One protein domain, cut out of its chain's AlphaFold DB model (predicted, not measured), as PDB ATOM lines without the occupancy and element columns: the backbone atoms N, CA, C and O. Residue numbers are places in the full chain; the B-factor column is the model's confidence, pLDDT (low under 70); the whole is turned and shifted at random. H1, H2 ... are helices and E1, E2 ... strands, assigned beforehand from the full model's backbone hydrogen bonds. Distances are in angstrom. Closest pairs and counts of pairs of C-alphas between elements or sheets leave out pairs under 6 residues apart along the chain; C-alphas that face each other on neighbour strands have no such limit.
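AT A GLANCE: This is residues 183 to 257 of the 258 residues of an uncharacterized protein of Helicocarpus griseus UAMH5409 (UniProt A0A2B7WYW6). A flat, loose arrangement has helix H2 in the middle, with helix H1 towards one end and, on the other side of H2, a two-stranded hairpin of E1 and E2, whose long loop, residues 235 to 251, makes the other end. H2 is nearer to E1 than to E2, and H1 comes near H2 at one place. The printed part has 75 residues, with two named helices and two named strands in the order H1, H2, E1, E2; the sheet, E1 - E2, is antiparallel. The class is mixed, helices and strands, with 36 residues in named elements, under half. The radius of gyration of the C-alphas is 15.1 A, and the spans are 45 by 31 by 13 A.

IN THESE COORDINATES: H1, residues 183 to 193, begins with C-alpha 183 at (-5.693, -7.877, -9.925) and is 15.1 A long. H2, residues 210 to 224, is 20.6 A long and begins with C-alpha 210 at (22.897, 3.942, -0.121). E1, residues 230 to 234, and E2, residues 252 to 256, are each 13.7 A long; C-alpha 256 is at (13.785, -5.729, -19.943).

HOW THE PARTS SIT: H1 and H2 are close but not clearly touching, with the closest C-alphas, of Ile 188 and Leu 224, 6.2 A apart. They run opposite ways at a steep tilt of 58 degrees. In both, every O i to N i+4 pair is within hydrogen-bond range. The closest C-alphas of H2 and E1, of Gln 221 and Ile 231, are 7.7 A apart. E1 and E2 form an antiparallel hairpin at 150 degrees, with N 231 and O 255 at 2.8 A. H2 and E2 are apart, as is H1 from both strands.

THE WHOLE: The two C-alphas farthest apart, of Ser 195 and Lys 245, are 46.8 A apart. The printed part has no cut. The links H1 to H2 and E1 to E2 are long; H2 to E1 is tight. Mean pLDDT of the printed part is 78.4, and residues 195 to 201, 237 to 238 and 242 to 249 are under 70.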
ATOM      1  N   ASP A 183      -5.837  -6.635 -10.711       86.56
ATOM      2  CA  ASP A 183      -5.693  -7.877  -9.925       86.56
ATOM      3  C   ASP A 183      -4.249  -8.125  -9.450       86.56
ATOM      4  O   ASP A 183      -4.007  -8.614  -8.351       86.56
ATOM      5  N   LYS A 184      -3.260  -7.741 -10.269       83.31
ATOM      6  CA  LYS A 184      -1.835  -7.828  -9.923       83.31
ATOM      7  C   LYS A 184      -1.438  -6.899  -8.772       83.31
ATOM      8  O   LYS A 184      -0.663  -7.293  -7.909       83.31
ATOM      9  N   ALA A 185      -1.922  -5.662  -8.783       82.88
ATOM     10  CA  ALA A 185      -1.650  -4.698  -7.723       82.88
ATOM     11  C   ALA A 185      -2.364  -5.095  -6.424       82.88
ATOM     12  O   ALA A 185      -1.763  -4.997  -5.358       82.88
ATOM     13  N   ASP A 186      -3.583  -5.631  -6.525       83.50
ATOM     14  CA  ASP A 186      -4.302  -6.187  -5.377       83.50
ATOM     15  C   ASP A 186      -3.580  -7.397  -4.784       83.50
ATOM     16  O   ASP A 186      -3.413  -7.469  -3.569       83.50
ATOM     17  N   ALA A 187      -3.082  -8.311  -5.621       83.44
ATOM     18  CA  ALA A 187      -2.298  -9.456  -5.166       83.44
ATOM     19  C   ALA A 187      -1.016  -9.022  -4.437       83.44
ATOM     20  O   ALA A 187      -0.708  -9.548  -3.369       83.44
ATOM     21  N   ILE A 188      -0.303  -8.021  -4.970       81.12
ATOM     22  CA  ILE A 188       0.866  -7.426  -4.305       81.12
ATOM     23  C   ILE A 188       0.460  -6.815  -2.959       81.12
ATOM     24  O   ILE A 188       1.114  -7.074  -1.955       81.12
ATOM     25  N   CYS A 189      -0.630  -6.045  -2.909       78.50
ATOM     26  CA  CYS A 189      -1.119  -5.415  -1.680       78.50
ATOM     27  C   CYS A 189      -1.526  -6.449  -0.616       78.50
ATOM     28  O   CYS A 189      -1.173  -6.319   0.552       78.50
ATOM     29  N   GLN A 190      -2.212  -7.523  -1.008       79.56
ATOM     30  CA  GLN A 190      -2.569  -8.612  -0.096       79.56
ATOM     31  C   GLN A 190      -1.336  -9.342   0.428       79.56
ATOM     32  O   GLN A 190      -1.268  -9.626   1.621       79.56
ATOM     33  N   HIS A 191      -0.352  -9.600  -0.435       78.69
ATOM     34  CA  HIS A 191       0.920 -10.200  -0.039       78.69
ATOM     35  C   HIS A 191       1.689  -9.300   0.941       78.69
ATOM     36  O   HIS A 191       2.244  -9.780   1.922       78.69
ATOM     37  N   VAL A 192       1.670  -7.984   0.713       74.94
ATOM     38  CA  VAL A 192       2.254  -6.963   1.602       74.94
ATOM     39  C   VAL A 192       1.596  -6.956   2.983       74.94
ATOM     40  O   VAL A 192       2.276  -6.801   3.992       74.94
ATOM     41  N   LEU A 193       0.272  -7.109   3.033       73.19
ATOM     42  CA  LEU A 193      -0.512  -7.092   4.271       73.19
ATOM     43  C   LEU A 193      -0.561  -8.457   4.980       73.19
ATOM     44  O   LEU A 193      -1.085  -8.550   6.094       73.19
ATOM     45  N   ALA A 194      -0.047  -9.517   4.353       76.12
ATOM     46  CA  ALA A 194      -0.055 -10.858   4.913       76.12
ATOM     47  C   ALA A 194       0.904 -10.957   6.110       76.12
ATOM     48  O   ALA A 194       2.040 -10.478   6.084       76.12
ATOM     49  N   SER A 195       0.426 -11.578   7.191       61.28
ATOM     50  CA  SER A 195       1.137 -11.661   8.477       61.28
ATOM     51  C   SER A 195       2.365 -12.580   8.460       61.28
ATOM     52  O   SER A 195       3.104 -12.613   9.440       61.28
ATOM     53  N   ASP A 196       2.550 -13.341   7.384       66.25
ATOM     54  CA  ASP A 196       3.676 -14.234   7.118       66.25
ATOM     55  C   ASP A 196       4.690 -13.647   6.127       66.25
ATOM     56  O   ASP A 196       5.681 -14.310   5.826       66.25
ATOM     57  N   SER A 197       4.481 -12.420   5.630       64.38
ATOM     58  CA  SER A 197       5.501 -11.760   4.820       64.38
ATOM     59  C   SER A 197       6.729 -11.473   5.685       64.38
ATOM     60  O   SER A 197       6.619 -10.939   6.790       64.38
ATOM     61  N   ASP A 198       7.916 -11.808   5.176       62.75
ATOM     62  CA  ASP A 198       9.182 -11.715   5.917       62.75
ATOM     63  C   ASP A 198       9.574 -10.274   6.312       62.75
ATOM     64  O   ASP A 198      10.645 -10.057   6.877       62.75
ATOM     65  N   GLY A 199       8.730  -9.270   6.032       60.00
ATOM     66  CA  GLY A 199       8.794  -7.903   6.566       60.00
ATOM     67  C   GLY A 199      10.039  -7.096   6.190       60.00
ATOM     68  O   GLY A 199      10.105  -5.900   6.467       60.00
ATOM     69  N   ASN A 200      11.015  -7.719   5.532       63.50
ATOM     70  CA  ASN A 200      12.358  -7.185   5.342       63.50
ATOM     71  C   ASN A 200      12.379  -5.999   4.361       63.50
ATOM     72  O   ASN A 200      13.225  -5.118   4.463       63.50
ATOM     73  N   TRP A 201      11.402  -5.928   3.451       69.44
ATOM     74  CA  TRP A 201      11.151  -4.756   2.606       69.44
ATOM     75  C   TRP A 201      10.040  -3.837   3.157       69.44
ATOM     76  O   TRP A 201       9.869  -2.723   2.667       69.44
ATOM     77  N   ALA A 202       9.275  -4.246   4.174       70.00
ATOM     78  CA  ALA A 202       8.187  -3.423   4.721       70.00
ATOM     79  C   ALA A 202       8.715  -2.256   5.573       70.00
ATOM     80  O   ALA A 202       8.071  -1.212   5.677       70.00
ATOM     81  N   GLN A 203       9.903  -2.415   6.161       75.62
ATOM     82  CA  GLN A 203      10.589  -1.357   6.894       75.62
ATOM     83  C   GLN A 203      11.621  -0.688   5.997       75.62
ATOM     84  O   GLN A 203      12.549  -1.330   5.509       75.62
ATOM     85  N   PHE A 204      11.457   0.617   5.779       81.56
ATOM     86  CA  PHE A 204      12.481   1.393   5.098       81.56
ATOM     87  C   PHE A 204      13.747   1.453   5.974       81.56
ATOM     88  O   PHE A 204      13.615   1.589   7.193       81.56
ATOM     89  N   PRO A 205      14.959   1.355   5.402       85.06
ATOM     90  CA  PRO A 205      16.172   1.269   6.207       85.06
ATOM     91  C   PRO A 205      16.438   2.518   7.051       85.06
ATOM     92  O   PRO A 205      16.323   3.642   6.558       85.06
ATOM     93  N   ASP A 206      16.888   2.303   8.288       82.81
ATOM     94  CA  ASP A 206      17.340   3.344   9.212       82.81
ATOM     95  C   ASP A 206      18.696   2.941   9.842       82.81
ATOM     96  O   ASP A 206      18.756   1.939  10.560       82.81
ATOM     97  N   PRO A 207      19.810   3.644   9.546       86.31
ATOM     98  CA  PRO A 207      19.896   4.820   8.684       86.31
ATOM     99  C   PRO A 207      19.731   4.477   7.188       86.31
ATOM    100  O   PRO A 207      20.160   3.402   6.741       86.31
ATOM    101  N   PRO A 208      19.195   5.412   6.380       85.81
ATOM    102  CA  PRO A 208      18.962   5.224   4.949       85.81
ATOM    103  C   PRO A 208      20.249   5.422   4.131       85.81
ATOM    104  O   PRO A 208      20.339   6.291   3.260       85.81
ATOM    105  N   THR A 209      21.288   4.640   4.425       86.88
ATOM    106  CA  THR A 209      22.525   4.640   3.631       86.88
ATOM    107  C   THR A 209      22.261   4.057   2.244       86.88
ATOM    108  O   THR A 209      21.352   3.248   2.062       86.88
ATOM    109  N   GLN A 210      23.064   4.443   1.247       83.75
ATOM    110  CA  GLN A 210      22.897   3.942  -0.121       83.75
ATOM    111  C   GLN A 210      22.888   2.409  -0.183       83.75
ATOM    112  O   GLN A 210      22.008   1.841  -0.822       83.75
ATOM    113  N   ASP A 211      23.834   1.750   0.487       86.56
ATOM    114  CA  ASP A 211      23.950   0.291   0.460       86.56
ATOM    115  C   ASP A 211      22.727  -0.383   1.092       86.56
ATOM    116  O   ASP A 211      22.183  -1.330   0.523       86.56
ATOM    117  N   ASN A 212      22.234   0.155   2.213       88.44
ATOM    118  CA  ASN A 212      21.034  -0.356   2.872       88.44
ATOM    119  C   ASN A 212      19.785  -0.167   1.999       88.44
ATOM    120  O   ASN A 212      18.974  -1.082   1.874       88.44
ATOM    121  N   VAL A 213      19.638   1.002   1.366       89.62
ATOM    122  CA  VAL A 213      18.512   1.302   0.466       89.62
ATOM    123  C   VAL A 213      18.553   0.422  -0.782       89.62
ATOM    124  O   VAL A 213      17.507  -0.049  -1.224       89.62
ATOM    125  N   LEU A 214      19.737   0.153  -1.340       89.06
ATOM    126  CA  LEU A 214      19.888  -0.764  -2.471       89.06
ATOM    127  C   LEU A 214      19.544  -2.202  -2.077       89.06
ATOM    128  O   LEU A 214      18.801  -2.857  -2.803       89.06
ATOM    129  N   ALA A 215      20.032  -2.683  -0.931       89.12
ATOM    130  CA  ALA A 215      19.691  -4.013  -0.427       89.12
ATOM    131  C   ALA A 215      18.174  -4.166  -0.239       89.12
ATOM    132  O   ALA A 215      17.576  -5.109  -0.756       89.12
ATOM    133  N   TRP A 216      17.544  -3.184   0.409       89.81
ATOM    134  CA  TRP A 216      16.094  -3.110   0.580       89.81
ATOM    135  C   TRP A 216      15.338  -3.109  -0.757       89.81
ATOM    136  O   TRP A 216      14.386  -3.869  -0.934       89.81
ATOM    137  N   TRP A 217      15.790  -2.308  -1.728       89.94
ATOM    138  CA  TRP A 217      15.187  -2.230  -3.061       89.94
ATOM    139  C   TRP A 217      15.233  -3.569  -3.802       89.94
ATOM    140  O   TRP A 217      14.256  -3.957  -4.443       89.94
ATOM    141  N   PHE A 218      16.351  -4.292  -3.712       89.00
ATOM    142  CA  PHE A 218      16.474  -5.600  -4.349       89.00
ATOM    143  C   PHE A 218      15.629  -6.671  -3.665       89.00
ATOM    144  O   PHE A 218      15.030  -7.474  -4.375       89.00
ATOM    145  N   CYS A 219      15.487  -6.645  -2.337       88.06
ATOM    146  CA  CYS A 219      14.513  -7.495  -1.645       88.06
ATOM    147  C   CYS A 219      13.083  -7.210  -2.129       88.06
ATOM    148  O   CYS A 219      12.379  -8.129  -2.536       88.06
ATOM    149  N   LEU A 220      12.685  -5.933  -2.188       86.81
ATOM    150  CA  LEU A 220      11.373  -5.531  -2.705       86.81
ATOM    151  C   LEU A 220      11.149  -6.023  -4.140       86.81
ATOM    152  O   LEU A 220      10.060  -6.481  -4.486       86.81
ATOM    153  N   GLN A 221      12.170  -5.919  -4.991       88.31
ATOM    154  CA  GLN A 221      12.080  -6.371  -6.371       88.31
ATOM    155  C   GLN A 221      11.881  -7.884  -6.481       88.31
ATOM    156  O   GLN A 221      11.044  -8.314  -7.274       88.31
ATOM    157  N   GLU A 222      12.664  -8.682  -5.759       86.00
ATOM    158  CA  GLU A 222      12.552 -10.141  -5.827       86.00
ATOM    159  C   GLU A 222      11.208 -10.621  -5.271       86.00
ATOM    160  O   GLU A 222      10.581 -11.496  -5.866       86.00
ATOM    161  N   ASP A 223      10.706  -9.980  -4.216       82.31
ATOM    162  CA  ASP A 223       9.470 -10.410  -3.564       82.31
ATOM    163  C   ASP A 223       8.217  -9.925  -4.311       82.31
ATOM    164  O   ASP A 223       7.287 -10.698  -4.536       82.31
ATOM    165  N   LEU A 224       8.176  -8.655  -4.736       82.31
ATOM    166  CA  LEU A 224       6.958  -8.033  -5.283       82.31
ATOM    167  C   LEU A 224       6.999  -7.811  -6.800       82.31
ATOM    168  O   LEU A 224       5.955  -7.662  -7.443       82.31
ATOM    169  N   LEU A 225       8.192  -7.760  -7.398       83.62
ATOM    170  CA  LEU A 225       8.393  -7.431  -8.815       83.62
ATOM    171  C   LEU A 225       9.050  -8.575  -9.606       83.62
ATOM    172  O   LEU A 225       9.493  -8.362 -10.736       83.62
ATOM    173  N   SER A 226       9.068  -9.803  -9.083       82.19
ATOM    174  CA  SER A 226       9.612 -10.986  -9.776       82.19
ATOM    175  C   SER A 226       8.948 -11.268 -11.131       82.19
ATOM    176  O   SER A 226       9.587 -11.782 -12.045       82.19
ATOM    177  N   GLU A 227       7.691 -10.867 -11.313       82.38
ATOM    178  CA  GLU A 227       6.964 -10.997 -12.580       82.38
ATOM    179  C   GLU A 227       6.917  -9.698 -13.403       82.38
ATOM    180  O   GLU A 227       6.088  -9.533 -14.308       82.38
ATOM    181  N   SER A 228       7.710  -8.689 -13.047       83.56
ATOM    182  CA  SER A 228       7.780  -7.462 -13.833       83.56
ATOM    183  C   SER A 228       8.452  -7.726 -15.189       83.56
ATOM    184  O   SER A 228       9.304  -8.603 -15.352       83.56
ATOM    185  N   ARG A 229       8.096  -6.915 -16.191       85.12
ATOM    186  CA  ARG A 229       8.736  -6.959 -17.520       85.12
ATOM    187  C   ARG A 229      10.154  -6.397 -17.519       85.12
ATOM    188  O   ARG A 229      10.850  -6.538 -18.521       85.12
ATOM    189  N   SER A 230      10.563  -5.745 -16.435       87.62
ATOM    190  CA  SER A 230      11.843  -5.061 -16.340       87.62
ATOM    191  C   SER A 230      12.437  -5.231 -14.953       87.62
ATOM    192  O   SER A 230      11.759  -5.023 -13.954       87.62
ATOM    193  N   ILE A 231      13.717  -5.560 -14.910       90.50
ATOM    194  CA  ILE A 231      14.473  -5.856 -13.704       90.50
ATOM    195  C   ILE A 231      15.593  -4.823 -13.540       90.50
ATOM    196  O   ILE A 231      16.214  -4.389 -14.520       90.50
ATOM    197  N   TYR A 232      15.802  -4.392 -12.305       90.44
ATOM    198  CA  TYR A 232      16.864  -3.482 -11.924       90.44
ATOM    199  C   TYR A 232      18.164  -4.236 -11.639       90.44
ATOM    200  O   TYR A 232      18.151  -5.365 -11.151       90.44
ATOM    201  N   TYR A 233      19.285  -3.577 -11.919       85.75
ATOM    202  CA  TYR A 233      20.641  -4.052 -11.651       85.75
ATOM    203  C   TYR A 233      21.518  -2.911 -11.141       85.75
ATOM    204  O   TYR A 233      21.348  -1.771 -11.570       85.75
ATOM    205  N   THR A 234      22.494  -3.222 -10.293       84.88
ATOM    206  CA  THR A 234      23.577  -2.296  -9.937       84.88
ATOM    207  C   THR A 234      24.797  -2.485 -10.827       84.88
ATOM    208  O   THR A 234      25.041  -3.581 -11.334       84.88
ATOM    209  N   THR A 235      25.603  -1.433 -10.968       76.62
ATOM    210  CA  THR A 235      26.978  -1.564 -11.471       76.62
ATOM    211  C   THR A 235      27.960  -1.199 -10.376       76.62
ATOM    212  O   THR A 235      27.725  -0.273  -9.601       76.62
ATOM    213  N   VAL A 236      29.058  -1.944 -10.305       70.62
ATOM    214  CA  VAL A 236      30.163  -1.664  -9.382       70.62
ATOM    215  C   VAL A 236      31.158  -0.723 -10.057       70.62
ATOM    216  O   VAL A 236      31.835   0.062  -9.396       70.62
ATOM    217  N   SER A 237      31.239  -0.774 -11.387       68.38
ATOM    218  CA  SER A 237      32.147   0.047 -12.169       68.38
ATOM    219  C   SER A 237      31.604   0.362 -13.561       68.38
ATOM    220  O   SER A 237      30.786  -0.359 -14.133       68.38
ATOM    221  N   LYS A 238      32.149   1.413 -14.179       67.38
ATOM    222  CA  LYS A 238      31.882   1.748 -15.587       67.38
ATOM    223  C   LYS A 238      32.184   0.585 -16.542       67.38
ATOM    224  O   LYS A 238      31.542   0.476 -17.583       67.38
ATOM    225  N   THR A 239      33.154  -0.273 -16.214       70.94
ATOM    226  CA  THR A 239      33.530  -1.411 -17.066       70.94
ATOM    227  C   THR A 239      32.473  -2.511 -17.108       70.94
ATOM    228  O   THR A 239      32.495  -3.313 -18.037       70.94
ATOM    229  N   ASP A 240      31.506  -2.497 -16.188       70.25
ATOM    230  CA  ASP A 240      30.385  -3.444 -16.176       70.25
ATOM    231  C   ASP A 240      29.367  -3.146 -17.301       70.25
ATOM    232  O   ASP A 240      28.492  -3.959 -17.601       70.25
ATOM    233  N   LEU A 241      29.485  -1.985 -17.960       71.00
ATOM    234  CA  LEU A 241      28.618  -1.528 -19.046       71.00
ATOM    235  C   LEU A 241      29.255  -1.736 -20.430       71.00
ATOM    236  O   LEU A 241      29.781  -0.805 -21.049       71.00
ATOM    237  N   THR A 242      29.150  -2.946 -20.973       66.88
ATOM    238  CA  THR A 242      29.644  -3.252 -22.326       66.88
ATOM    239  C   THR A 242      28.810  -2.540 -23.401       66.88
ATOM    240  O   THR A 242      27.596  -2.715 -23.482       66.88
ATOM    241  N   GLY A 243      29.457  -1.747 -24.263       64.69
ATOM    242  CA  GLY A 243      28.801  -1.045 -25.379       64.69
ATOM    243  C   GLY A 243      28.164   0.303 -25.022       64.69
ATOM    244  O   GLY A 243      27.615   0.977 -25.895       64.69
ATOM    245  N   SER A 244      28.270   0.737 -23.765       61.81
ATOM    246  CA  SER A 244      27.870   2.081 -23.362       61.81
ATOM    247  C   SER A 244      28.912   3.110 -23.811       61.81
ATOM    248  O   SER A 244      30.085   3.016 -23.461       61.81
ATOM    249  N   LYS A 245      28.480   4.137 -24.557       59.66
ATOM    250  CA  LYS A 245      29.278   5.362 -24.782       59.66
ATOM    251  C   LYS A 245      29.240   6.309 -23.578       59.66
ATOM    252  O   LYS A 245      29.827   7.384 -23.632       59.66
ATOM    253  N   ALA A 246      28.487   5.961 -22.534       59.03
ATOM    254  CA  ALA A 246      28.331   6.823 -21.381       59.03
ATOM    255  C   ALA A 246      29.646   6.847 -20.602       59.03
ATOM    256  O   ALA A 246      30.158   5.811 -20.177       59.03
ATOM    257  N   GLU A 247      30.203   8.042 -20.418       60.31
ATOM    258  CA  GLU A 247      31.429   8.185 -19.642       60.31
ATOM    259  C   GLU A 247      31.209   8.045 -18.133       60.31
ATOM    260  O   GLU A 247      32.182   7.843 -17.407       60.31
ATOM    261  N   ARG A 248      29.941   8.087 -17.705       64.81
ATOM    262  CA  ARG A 248      29.470   8.009 -16.321       64.81
ATOM    263  C   ARG A 248      29.377   6.574 -15.790       64.81
ATOM    264  O   ARG A 248      29.034   5.653 -16.533       64.81
ATOM    265  N   GLN A 249      29.596   6.419 -14.487       65.44
ATOM    266  CA  GLN A 249      29.135   5.258 -13.723       65.44
ATOM    267  C   GLN A 249      27.620   5.377 -13.512       65.44
ATOM    268  O   GLN A 249      27.114   6.475 -13.285       65.44
ATOM    269  N   VAL A 250      26.887   4.272 -13.651       70.19
ATOM    270  CA  VAL A 250      25.434   4.251 -13.445       70.19
ATOM    271  C   VAL A 250      25.121   3.284 -12.314       70.19
ATOM    272  O   VAL A 250      25.180   2.074 -12.508       70.19
ATOM    273  N   ASP A 251      24.781   3.824 -11.149       74.19
ATOM    274  CA  ASP A 251      24.609   3.027  -9.929       74.19
ATOM    275  C   ASP A 251      23.424   2.051 -10.023       74.19
ATOM    276  O   ASP A 251      23.506   0.948  -9.494       74.19
ATOM    277  N   LEU A 252      22.356   2.417 -10.746       83.75
ATOM    278  CA  LEU A 252      21.164   1.589 -10.947       83.75
ATOM    279  C   LEU A 252      20.689   1.631 -12.409       83.75
ATOM    280  O   LEU A 252      20.514   2.698 -13.000       83.75
ATOM    281  N   LEU A 253      20.450   0.462 -12.993       84.19
ATOM    282  CA  LEU A 253      20.032   0.267 -14.380       84.19
ATOM    283  C   LEU A 253      18.730  -0.511 -14.433       84.19
ATOM    284  O   LEU A 253      18.538  -1.428 -13.647       84.19
ATOM    285  N   LEU A 254      17.890  -0.207 -15.418       87.12
ATOM    286  CA  LEU A 254      16.683  -0.968 -15.720       87.12
ATOM    287  C   LEU A 254      16.862  -1.703 -17.049       87.12
ATOM    288  O   LEU A 254      17.231  -1.098 -18.058       87.12
ATOM    289  N   ARG A 255      16.567  -3.000 -17.066       85.56
ATOM    290  CA  ARG A 255      16.642  -3.844 -18.262       85.56
ATOM    291  C   ARG A 255      15.344  -4.623 -18.428       85.56
ATOM    292  O   ARG A 255      14.801  -5.112 -17.446       85.56
ATOM    293  N   ALA A 256      14.873  -4.795 -19.659       85.25
ATOM    294  CA  ALA A 256      13.785  -5.729 -19.943       85.25
ATOM    295  C   ALA A 256      14.188  -7.169 -19.569       85.25
ATOM    296  O   ALA A 256      15.297  -7.614 -19.888       85.25
ATOM    297  N   ARG A 257      13.282  -7.892 -18.911       81.38
ATOM    298  CA  ARG A 257      13.400  -9.329 -18.656       81.38
ATOM    299  C   ARG A 257      13.237 -10.042 -20.007       81.38
ATOM    300  O   ARG A 257      12.287  -9.751 -20.733       81.38
TER     301      ARG A 257